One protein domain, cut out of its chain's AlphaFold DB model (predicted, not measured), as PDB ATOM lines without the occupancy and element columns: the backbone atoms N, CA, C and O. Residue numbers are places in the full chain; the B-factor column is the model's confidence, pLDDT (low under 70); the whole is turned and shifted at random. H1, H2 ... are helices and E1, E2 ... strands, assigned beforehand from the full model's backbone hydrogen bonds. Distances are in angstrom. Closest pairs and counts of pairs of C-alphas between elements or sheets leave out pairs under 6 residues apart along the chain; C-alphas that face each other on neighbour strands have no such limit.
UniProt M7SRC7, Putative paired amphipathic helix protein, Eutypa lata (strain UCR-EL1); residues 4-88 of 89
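What this domain is: This is residues 4 to 88 of the 89 residues of the protein "Putative paired amphipathic helix protein" of Eutypa lata (strain UCR-EL1) (UniProt M7SRC7). Two separate strand hairpins, a longer one of E1 and E2 and a shorter one of E3 and E4, make a small body with the short helix H1 at one end, and a long arm leads away to the helix H2, which sticks out at the other end of the model. The printed part has 85 residues, with two named helices and four named strands in the order E1, E2, E3, E4, H1, H2. The class is mixed, helices and strands, with under half of the residues, 41, in named elements; each hairpin is an antiparallel sheet of two strands. The whole is elongated, 50 by 29 by 29 A, and only just loose, close to extended, with a radius of gyration of the C-alphas of 17.5 A.

How they stand to each other: E1, residues 7 to 13, and E2, residues 19 to 25, form a hairpin, antiparallel at 154 degrees; N 8 and O 24 are 2.8 A apart, within hydrogen-bond range. E3, residues 30 to 34, and E4, residues 39 to 42, form the other hairpin, at 141 degrees, with N 32 and O 40 2.9 A apart, within hydrogen-bond range. E2 and E3 are apart, with no C-alphas within 8 A. Residues 41 to 42 of E4 pair antiparallel with residues 62 to 63. H1, residues 46 to 50, and H2, residues 74 to 86, are apart; in both, every O i to N i+4 pair is within hydrogen-bond range.

Where its parts are: E1 begins at C-alpha 7 (80.256, 154.932, 99.699) and is 19.3 A long; E2 is 19.6 A, E3 12.0 A. H2 is 18.8 A long and ends at C-alpha 86 (98.059, 170.246, 77.919).

The domain as a whole: The C-alphas of Trp 54 and Arg 86, the two farthest apart, are 50.1 A apart. The link from H1 to H2, 23 residues, is long. Residues 51 to 56 and 67 to 88 stand free. The printed part has no cut. The pLDDT is under 70 at residue 4, residues 67 to 73 and residues 87 to 88.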
ATOM      1  N   LYS A   4      79.898 159.195 107.278       63.34
ATOM      2  CA  LYS A   4      78.913 158.116 107.438       63.34
ATOM      3  C   LYS A   4      78.107 157.820 106.171       63.34
ATOM      4  O   LYS A   4      77.672 156.692 106.005       63.34
ATOM      5  N   THR A   5      77.908 158.806 105.292       75.06
ATOM      6  CA  THR A   5      77.161 158.632 104.030       75.06
ATOM      7  C   THR A   5      78.081 158.359 102.843       75.06
ATOM      8  O   THR A   5      77.625 158.321 101.703       75.06
ATOM      9  N   THR A   6      79.388 158.236 103.080       82.19
ATOM     10  CA  THR A   6      80.356 157.938 102.029       82.19
ATOM     11  C   THR A   6      80.211 156.487 101.599       82.19
ATOM     12  O   THR A   6      80.114 155.585 102.431       82.19
ATOM     13  N   THR A   7      80.261 156.264 100.293       84.69
ATOM     14  CA  THR A   7      80.256 154.932  99.699       84.69
ATOM     15  C   THR A   7      81.604 154.671  99.046       84.69
ATOM     16  O   THR A   7      82.128 155.530  98.338       84.69
ATOM     17  N   LEU A   8      82.167 153.493  99.292       83.38
ATOM     18  CA  LEU A   8      83.418 153.030  98.707       83.38
ATOM     19  C   LEU A   8      83.128 152.049  97.577       83.38
ATOM     20  O   LEU A   8      82.365 151.101  97.754       83.38
ATOM     21  N   ASP A   9      83.786 152.249  96.443       84.44
ATOM     22  CA  ASP A   9      83.824 151.274  95.361       84.44
ATOM     23  C   ASP A   9      85.114 150.452  95.510       84.44
ATOM     24  O   ASP A   9      86.226 150.952  95.352       84.44
ATOM     25  N   VAL A  10      84.962 149.182  95.888       83.12
ATOM     26  CA  VAL A  10      86.064 148.262  96.183       83.12
ATOM     27  C   VAL A  10      86.207 147.262  95.047       83.12
ATOM     28  O   VAL A  10      85.326 146.430  94.823       83.12
ATOM     29  N   THR A  11      87.337 147.302  94.345       82.50
ATOM     30  CA  THR A  11      87.673 146.298  93.330       82.50
ATOM     31  C   THR A  11      88.348 145.102  93.993       82.50
ATOM     32  O   THR A  11      89.382 145.231  94.640       82.50
ATOM     33  N   THR A  12      87.763 143.922  93.821       83.38
ATOM     34  CA  THR A  12      88.273 142.643  94.334       83.38
ATOM     35  C   THR A  12      88.455 141.656  93.187       83.38
ATOM     36  O   THR A  12      87.746 141.744  92.189       83.38
ATOM     37  N   MET A  13      89.383 140.708  93.306       87.12
ATOM     38  CA  MET A  13      89.472 139.596  92.354       87.12
ATOM     39  C   MET A  13      88.514 138.477  92.764       87.12
ATOM     40  O   MET A  13      88.468 138.075  93.926       87.12
ATOM     41  N   SER A  14      87.740 137.971  91.808       81.19
ATOM     42  CA  SER A  14      86.942 136.754  91.984       81.19
ATOM     43  C   SER A  14      87.812 135.492  91.915       81.19
ATOM     44  O   SER A  14      88.952 135.536  91.457       81.19
ATOM     45  N   PHE A  15      87.250 134.341  92.304       79.94
ATOM     46  CA  PHE A  15      87.928 133.038  92.216       79.94
ATOM     47  C   PHE A  15      88.330 132.640  90.786       79.94
ATOM     48  O   PHE A  15      89.222 131.821  90.614       79.94
ATOM     49  N   ILE A  16      87.710 133.240  89.765       87.06
ATOM     50  CA  ILE A  16      88.033 133.036  88.343       87.06
ATOM     51  C   ILE A  16      88.926 134.154  87.772       87.06
ATOM     52  O   ILE A  16      88.901 134.419  86.572       87.06
ATOM     53  N   ALA A  17      89.655 134.872  88.633       86.25
ATOM     54  CA  ALA A  17      90.563 135.968  88.273       86.25
ATOM     55  C   ALA A  17      89.915 137.140  87.504       86.25
ATOM     56  O   ALA A  17      90.603 137.946  86.878       86.25
ATOM     57  N   LYS A  18      88.584 137.277  87.553       87.94
ATOM     58  CA  LYS A  18      87.892 138.458  87.024       87.94
ATOM     59  C   LYS A  18      87.825 139.552  88.089       87.94
ATOM     60  O   LYS A  18      87.408 139.234  89.212       87.94
ATOM     61  N   PRO A  19      88.172 140.810  87.757       87.38
ATOM     62  CA  PRO A  19      87.961 141.926  88.662       87.38
ATOM     63  C   PRO A  19      86.461 142.128  88.881       87.38
ATOM     64  O   PRO A  19      85.649 142.016  87.963       87.38
ATOM     65  N   ARG A  20      86.097 142.421  90.122       85.06
ATOM     66  CA  ARG A  20      84.728 142.622  90.571       85.06
ATOM     67  C   ARG A  20      84.655 143.866  91.434       85.06
ATOM     68  O   ARG A  20      85.293 143.932  92.483       85.06
ATOM     69  N   LEU A  21      83.803 144.800  91.031       85.88
ATOM     70  CA  LEU A  21      83.489 145.987  91.813       85.88
ATOM     71  C   LEU A  21      82.420 145.671  92.866       85.88
ATOM     72  O   LEU A  21      81.400 145.052  92.557       85.88
ATOM     73  N   SER A  22      82.653 146.087  94.107       83.88
ATOM     74  CA  SER A  22      81.695 146.013  95.211       83.88
ATOM     75  C   SER A  22      81.502 147.399  95.804       83.88
ATOM     76  O   SER A  22      82.457 147.999  96.285       83.88
ATOM     77  N   ARG A  23      80.264 147.890  95.786       87.38
ATOM     78  CA  ARG A  23      79.893 149.175  96.371       87.38
ATOM     79  C   ARG A  23      79.491 148.979  97.833       87.38
ATOM     80  O   ARG A  23      78.593 148.186  98.115       87.38
ATOM     81  N   VAL A  24      80.170 149.655  98.756       86.00
ATOM     82  CA  VAL A  24      80.024 149.443 100.204       86.00
ATOM     83  C   VAL A  24      79.893 150.783 100.931       86.00
ATOM     84  O   VAL A  24      80.809 151.603 100.841       86.00
ATOM     85  N   PRO A  25      78.800 151.030 101.670       87.44
ATOM     86  CA  PRO A  25      78.711 152.178 102.566       87.44
ATOM     87  C   PRO A  25      79.771 152.091 103.667       87.44
ATOM     88  O   PRO A  25      79.964 151.036 104.272       87.44
ATOM     89  N   VAL A  26      80.443 153.203 103.973       87.06
ATOM     90  CA  VAL A  26      81.434 153.257 105.063       87.06
ATOM     91  C   VAL A  26      80.789 152.914 106.409       87.06
ATOM     92  O   VAL A  26      81.428 152.282 107.246       87.06
ATOM     93  N   SER A  27      79.514 153.265 106.598       88.62
ATOM     94  CA  SER A  27      78.723 152.918 107.786       88.62
ATOM     95  C   SER A  27      78.602 151.416 108.047       88.62
ATOM     96  O   SER A  27      78.406 151.016 109.193       88.62
ATOM     97  N   ASP A  28      78.715 150.594 107.005       88.06
ATOM     98  CA  ASP A  28      78.473 149.152 107.089       88.06
ATOM     99  C   ASP A  28      79.750 148.378 107.435       88.06
ATOM    100  O   ASP A  28      79.698 147.187 107.757       88.06
ATOM    101  N   LEU A  29      80.907 149.046 107.373       90.12
ATOM    102  CA  LEU A  29      82.200 148.462 107.687       90.12
ATOM    103  C   LEU A  29      82.438 148.462 109.198       90.12
ATOM    104  O   LEU A  29      82.472 149.501 109.854       90.12
ATOM    105  N   LYS A  30      82.677 147.272 109.742       92.00
ATOM    106  CA  LYS A  30      83.040 147.049 111.142       92.00
ATOM    107  C   LYS A  30      84.477 146.531 111.231       92.00
ATOM    108  O   LYS A  30      84.804 145.601 110.483       92.00
ATOM    109  N   PRO A  31      85.321 147.079 112.125       92.06
ATOM    110  CA  PRO A  31      86.650 146.536 112.386       92.06
ATOM    111  C   PRO A  31      86.583 145.049 112.743       92.06
ATOM    112  O   PRO A  31      85.658 144.600 113.421       92.06
ATOM    113  N   ALA A  32      87.564 144.282 112.286       93.50
ATOM    114  CA  ALA A  32      87.668 142.856 112.557       93.50
ATOM    115  C   ALA A  32      89.133 142.431 112.699       93.50
ATOM    116  O   ALA A  32      90.040 143.104 112.225       93.50
ATOM    117  N   ASN A  33      89.359 141.277 113.319       91.94
ATOM    118  CA  ASN A  33      90.630 140.569 113.254       91.94
ATOM    119  C   ASN A  33      90.315 139.105 112.944       91.94
ATOM    120  O   ASN A  33      89.906 138.343 113.819       91.94
ATOM    121  N   LYS A  34      90.386 138.731 111.662       91.06
ATOM    122  CA  LYS A  34      90.171 137.348 111.210       91.06
ATOM    123  C   LYS A  34      91.317 136.921 110.303       91.06
ATOM    124  O   LYS A  34      91.984 137.763 109.701       91.06
ATOM    125  N   LYS A  35      91.509 135.604 110.167       88.81
ATOM    126  CA  LYS A  35      92.557 135.005 109.321       88.81
ATOM    127  C   LYS A  35      93.944 135.600 109.613       88.81
ATOM    128  O   LYS A  35      94.602 136.089 108.703       88.81
ATOM    129  N   LEU A  36      94.343 135.614 110.888       91.25
ATOM    130  CA  LEU A  36      95.642 136.146 111.331       91.25
ATOM    131  C   LEU A  36      95.894 137.602 110.877       91.25
ATOM    132  O   LEU A  36      96.990 137.954 110.460       91.25
ATOM    133  N   GLY A  37      94.859 138.449 110.907       84.56
ATOM    134  CA  GLY A  37      94.965 139.865 110.529       84.56
ATOM    135  C   GLY A  37      94.861 140.154 109.027       84.56
ATOM    136  O   GLY A  37      94.834 141.320 108.639       84.56
ATOM    137  N   ILE A  38      94.717 139.131 108.173       87.31
ATOM    138  CA  ILE A  38      94.461 139.326 106.736       87.31
ATOM    139  C   ILE A  38      93.119 140.034 106.512       87.31
ATOM    140  O   ILE A  38      92.974 140.788 105.556       87.31
ATOM    141  N   VAL A  39      92.129 139.832 107.382       91.31
ATOM    142  CA  VAL A  39      90.849 140.549 107.315       91.31
ATOM    143  C   VAL A  39      90.777 141.532 108.473       91.31
ATOM    144  O   VAL A  39      90.706 141.103 109.629       91.31
ATOM    145  N   ASN A  40      90.756 142.826 108.146       92.00
ATOM    146  CA  ASN A  40      90.712 143.917 109.123       92.00
ATOM    147  C   ASN A  40      89.373 144.678 109.151       92.00
ATOM    148  O   ASN A  40      89.103 145.392 110.113       92.00
ATOM    149  N   TYR A  41      88.503 144.475 108.154       92.31
ATOM    150  CA  TYR A  41      87.129 144.985 108.148       92.31
ATOM    151  C   TYR A  41      86.141 143.952 107.610       92.31
ATOM    152  O   TYR A  41      86.460 143.149 106.729       92.31
ATOM    153  N   THR A  42      84.914 143.996 108.125       94.19
ATOM    154  CA  THR A  42      83.806 143.158 107.661       94.19
ATOM    155  C   THR A  42      82.514 143.944 107.510       94.19
ATOM    156  O   THR A  42      82.350 144.975 108.153       94.19
ATOM    157  N   ARG A  43      81.589 143.438 106.692       93.25
ATOM    158  CA  ARG A  43      80.202 143.914 106.627       93.25
ATOM    159  C   ARG A  43      79.234 142.740 106.685       93.25
ATOM    160  O   ARG A  43      79.594 141.625 106.297       93.25
ATOM    161  N   ASP A  44      78.009 142.997 107.125       93.88
ATOM    162  CA  ASP A  44      76.934 142.016 106.992       93.88
ATOM    163  C   ASP A  44      76.557 141.858 105.513       93.88
ATOM    164  O   ASP A  44      76.455 142.827 104.765       93.88
ATOM    165  N   THR A  45      76.410 140.613 105.076       93.81
ATOM    166  CA  THR A  45      76.075 140.255 103.690       93.81
ATOM    167  C   THR A  45      74.864 139.333 103.603       93.81
ATOM    168  O   THR A  45      74.566 138.809 102.533       93.81
ATOM    169  N   THR A  46      74.160 139.123 104.716       94.56
ATOM    170  CA  THR A  46      73.052 138.167 104.815       94.56
ATOM    171  C   THR A  46      71.923 138.520 103.847       94.56
ATOM    172  O   THR A  46      71.550 137.688 103.021       94.56
ATOM    173  N   ALA A  47      71.453 139.773 103.866       92.56
ATOM    174  CA  ALA A  47      70.417 140.254 102.947       92.56
ATOM    175  C   ALA A  47      70.871 140.196 101.476       92.56
ATOM    176  O   ALA A  47      70.148 139.695 100.616       92.56
ATOM    177  N   ASP A  48      72.108 140.625 101.199       90.69
ATOM    178  CA  ASP A  48      72.690 140.600  99.852       90.69
ATOM    179  C   ASP A  48      72.788 139.185  99.274       90.69
ATOM    180  O   ASP A  48      72.635 139.004  98.070       90.69
ATOM    181  N   ASN A  49      73.092 138.187 100.105       94.00
ATOM    182  CA  ASN A  49      73.170 136.793  99.678       94.00
ATOM    183  C   ASN A  49      71.783 136.167  99.521       94.00
ATOM    184  O   ASN A  49      71.581 135.422  98.569       94.00
ATOM    185  N   ALA A  50      70.827 136.505 100.392       94.94
ATOM    186  CA  ALA A  50      69.448 136.026 100.285       94.94
ATOM    187  C   ALA A  50      68.770 136.482  98.981       94.94
ATOM    188  O   ALA A  50      68.006 135.731  98.383       94.94
ATOM    189  N   ALA A  51      69.086 137.689  98.503       93.94
ATOM    190  CA  ALA A  51      68.558 138.224  97.248       93.94
ATOM    191  C   ALA A  51      69.237 137.653  95.982       93.94
ATOM    192  O   ALA A  51      68.808 137.943  94.862       93.94
ATOM    193  N   ARG A  52      70.324 136.883  96.118       92.88
ATOM    194  CA  ARG A  52      71.109 136.393  94.977       92.88
ATOM    195  C   ARG A  52      70.643 135.031  94.499       92.88
ATOM    196  O   ARG A  52      70.247 134.161  95.264       92.88
ATOM    197  N   LYS A  53      70.770 134.829  93.190       94.38
ATOM    198  CA  LYS A  53      70.524 133.532  92.560       94.38
ATOM    199  C   LYS A  53      71.657 132.566  92.903       94.38
ATOM    200  O   LYS A  53      72.807 132.983  93.018       94.38
ATOM    201  N   TRP A  54      71.339 131.276  92.982       91.81
ATOM    202  CA  TRP A  54      72.272 130.215  93.387       91.81
ATOM    203  C   TRP A  54      73.561 130.147  92.546       91.81
ATOM    204  O   TRP A  54      74.600 129.729  93.045       91.81
ATOM    205  N   TYR A  55      73.506 130.583  91.284       88.56
ATOM    206  CA  TYR A  55      74.643 130.590  90.359       88.56
ATOM    207  C   TYR A  55      75.503 131.864  90.434       88.56
ATOM    208  O   TYR A  55      76.486 131.995  89.707       88.56
ATOM    209  N   MET A  56      75.133 132.845  91.265       89.94
ATOM    210  CA  MET A  56      75.916 134.065  91.456       89.94
ATOM    211  C   MET A  56      76.947 133.875  92.565       89.94
ATOM    212  O   MET A  56      76.676 133.262  93.594       89.94
ATOM    213  N   PHE A  57      78.120 134.491  92.407       88.75
ATOM    214  CA  PHE A  57      79.095 134.538  93.492       88.75
ATOM    215  C   PHE A  57      78.498 135.193  94.752       88.75
ATOM    216  O   PHE A  57      77.781 136.197  94.625       88.75
ATOM    217  N   PRO A  58      78.865 134.729  95.961       90.00
ATOM    218  CA  PRO A  58      78.479 135.371  97.213       90.00
ATOM    219  C   PRO A  58      78.889 136.847  97.279       90.00
ATOM    220  O   PRO A  58      79.748 137.336  96.532       90.00
ATOM    221  N   ALA A  59      78.222 137.616  98.128       91.69
ATOM    222  CA  ALA A  59      78.574 138.997  98.419       91.69
ATOM    223  C   ALA A  59      79.914 139.057  99.153       91.69
ATOM    224  O   ALA A  59      80.211 138.231 100.013       91.69
ATOM    225  N   VAL A  60      80.741 140.039  98.791       90.81
ATOM    226  CA  VAL A  60      82.025 140.244  99.460       90.81
ATOM    227  C   VAL A  60      81.744 140.870 100.825       90.81
ATOM    228  O   VAL A  60      81.130 141.936 100.912       90.81
ATOM    229  N   GLY A  61      82.147 140.165 101.883       92.62
ATOM    230  CA  GLY A  61      81.920 140.575 103.272       92.62
ATOM    231  C   GLY A  61      83.189 140.804 104.087       92.62
ATOM    232  O   GLY A  61      83.108 141.357 105.176       92.62
ATOM    233  N   ASN A  62      84.348 140.388 103.578       92.69
ATOM    234  CA  ASN A  62      85.635 140.485 104.261       92.69
ATOM    235  C   ASN A  62      86.575 141.352 103.429       92.69
ATOM    236  O   ASN A  62      86.747 141.094 102.237       92.69
ATOM    237  N   PHE A  63      87.205 142.331 104.068       89.19
ATOM    238  CA  PHE A  63      88.073 143.295 103.409       89.19
ATOM    239  C   PHE A  63      89.409 143.413 104.147       89.19
ATOM    240  O   PHE A  63      89.472 143.294 105.376       89.19
ATOM    241  N   ASN A  64      90.465 143.662 103.373       87.19
ATOM    242  CA  ASN A  64      91.726 144.193 103.868       87.19
ATOM    243  C   ASN A  64      91.843 145.631 103.360       87.19
ATOM    244  O   ASN A  64      92.099 145.856 102.178       87.19
ATOM    245  N   ILE A  65      91.571 146.601 104.226       82.69
ATOM    246  CA  ILE A  65      91.749 148.016 103.914       82.69
ATOM    247  C   ILE A  65      93.113 148.410 104.452       82.69
ATOM    248  O   ILE A  65      93.300 148.529 105.664       82.69
ATOM    249  N   GLN A  66      94.071 148.584 103.553       78.06
ATOM    250  CA  GLN A  66      95.352 149.171 103.900       78.06
ATOM    251  C   GLN A  66      95.195 150.684 103.831       78.06
ATOM    252  O   GLN A  66      94.752 151.224 102.815       78.06
ATOM    253  N   ALA A  67      95.543 151.379 104.915       66.56
ATOM    254  CA  ALA A  67      95.810 152.800 104.799       66.56
ATOM    255  C   ALA A  67      96.959 152.932 103.801       66.56
ATOM    256  O   ALA A  67      98.035 152.366 104.012       66.56
ATOM    257  N   ASN A  68      96.712 153.610 102.681       57.88
ATOM    258  CA  ASN A  68      97.788 153.914 101.764       57.88
ATOM    259  C   ASN A  68      98.664 154.962 102.456       57.88
ATOM    260  O   ASN A  68      98.380 156.154 102.408       57.88
ATOM    261  N   ASN A  69      99.697 154.491 103.155       53.47
ATOM    262  CA  ASN A  69     100.712 155.333 103.780       53.47
ATOM    263  C   ASN A  69     101.656 155.947 102.737       53.47
ATOM    264  O   ASN A  69     102.672 156.531 103.112       53.47
ATOM    265  N   MET A  70     101.353 155.825 101.437       52.12
ATOM    266  CA  MET A  70     102.012 156.624 100.421       52.12
ATOM    267  C   MET A  70     101.789 158.088 100.781       52.12
ATOM    268  O   MET A  70     100.677 158.614 100.681       52.12
ATOM    269  N   GLN A  71     102.857 158.733 101.254       58.53
ATOM    270  CA  GLN A  71     102.890 160.180 101.384       58.53
ATOM    271  C   GLN A  71     102.389 160.736 100.058       58.53
ATOM    272  O   GLN A  71     102.862 160.306  99.006       58.53
ATOM    273  N   ARG A  72     101.394 161.631 100.099       59.31
ATOM    274  CA  ARG A  72     100.936 162.348  98.907       59.31
ATOM    275  C   ARG A  72     102.155 163.039  98.315       59.31
ATOM    276  O   ARG A  72     102.556 164.089  98.801       59.31
ATOM    277  N   THR A  73     102.768 162.417  97.322       61.66
ATOM    278  CA  THR A  73     103.997 162.910  96.732       61.66
ATOM    279  C   THR A  73     103.627 164.117  95.878       61.66
ATOM    280  O   THR A  73     102.836 163.959  94.943       61.66
ATOM    281  N   PRO A  74     104.146 165.321  96.184       71.00
ATOM    282  CA  PRO A  74     103.763 166.551  95.484       71.00
ATOM    283  C   PRO A  74     103.893 166.440  93.957       71.00
ATOM    284  O   PRO A  74     103.003 166.864  93.222       71.00
ATOM    285  N   TRP A  75     104.919 165.718  93.492       76.69
ATOM    286  CA  TRP A  75     105.192 165.492  92.071       76.69
ATOM    287  C   TRP A  75     104.069 164.759  91.314       76.69
ATOM    288  O   TRP A  75     103.914 164.953  90.106       76.69
ATOM    289  N   VAL A  76     103.254 163.932  91.988       76.56
ATOM    290  CA  VAL A  76     102.127 163.225  91.349       76.56
ATOM    291  C   VAL A  76     101.045 164.226  90.947       76.56
ATOM    292  O   VAL A  76     100.513 164.155  89.840       76.56
ATOM    293  N   TRP A  77     100.756 165.201  91.812       76.94
ATOM    294  CA  TRP A  77      99.773 166.245  91.526       76.94
ATOM    295  C   TRP A  77     100.270 167.237  90.477       76.94
ATOM    296  O   TRP A  77      99.495 167.619  89.603       76.94
ATOM    297  N   GLU A  78     101.557 167.584  90.500       78.94
ATOM    298  CA  GLU A  78     102.188 168.400  89.455       78.94
ATOM    299  C   GLU A  78     102.123 167.715  88.082       78.94
ATOM    300  O   GLU A  78     101.801 168.348  87.074       78.94
ATOM    301  N   SER A  79     102.357 166.401  88.034       79.00
ATOM    302  CA  SER A  79     102.257 165.619  86.796       79.00
ATOM    303  C   SER A  79     100.825 165.597  86.250       79.00
ATOM    304  O   SER A  79     100.615 165.825  85.059       79.00
ATOM    305  N   ILE A  80      99.827 165.392  87.116       79.12
ATOM    306  CA  ILE A  80      98.407 165.403  86.730       79.12
ATOM    307  C   ILE A  80      97.981 166.797  86.245       79.12
ATOM    308  O   ILE A  80      97.336 166.912  85.201       79.12
ATOM    309  N   ALA A  81      98.371 167.861  86.954       78.81
ATOM    310  CA  ALA A  81      98.059 169.238  86.576       78.81
ATOM    311  C   ALA A  81      98.640 169.600  85.199       78.81
ATOM    312  O   ALA A  81      97.943 170.191  84.374       78.81
ATOM    313  N   ASN A  82      99.877 169.183  84.916       81.25
ATOM    314  CA  ASN A  82     100.520 169.401  83.621       81.25
ATOM    315  C   ASN A  82      99.817 168.663  82.472       81.25
ATOM    316  O   ASN A  82      99.696 169.211  81.376       81.25
ATOM    317  N   VAL A  83      99.333 167.438  82.704       82.62
ATOM    318  CA  VAL A  83      98.575 166.684  81.691       82.62
ATOM    319  C   VAL A  83      97.237 167.364  81.392       82.62
ATOM    320  O   VAL A  83      96.908 167.561  80.226       82.62
ATOM    321  N   ILE A  84      96.505 167.797  82.423       78.50
ATOM    322  CA  ILE A  84      95.228 168.511  82.259       78.50
ATOM    323  C   ILE A  84      95.436 169.857  81.549       78.50
ATOM    324  O   ILE A  84      94.653 170.220  80.675       78.50
ATOM    325  N   ALA A  85      96.506 170.587  81.879       73.94
ATOM    326  CA  ALA A  85      96.840 171.850  81.224       73.94
ATOM    327  C   ALA A  85      97.128 171.673  79.723       73.94
ATOM    328  O   ALA A  85      96.714 172.505  78.920       73.94
ATOM    329  N   ARG A  86      97.782 170.571  79.330       71.62
ATOM    330  CA  ARG A  86      98.059 170.246  77.919       71.62
ATOM    331  C   ARG A  86      96.836 169.762  77.144       71.62
ATOM    332  O   ARG A  86      96.811 169.898  75.930       71.62
ATOM    333  N   GLN A  87      95.834 169.206  77.822       66.88
ATOM    334  CA  GLN A  87      94.580 168.759  77.201       66.88
ATOM    335  C   GLN A  87      93.607 169.904  76.885       66.88
ATOM    336  O   GLN A  87      92.534 169.656  76.347       66.88
ATOM    337  N   ARG A  88      93.954 171.150  77.228       52.81
ATOM    338  CA  ARG A  88      93.105 172.335  77.050       52.81
ATOM    339  C   ARG A  88      93.375 173.112  75.750       52.81
ATOM    340  O   ARG A  88      93.155 174.321  75.726       52.81
TER     341      ARG A  88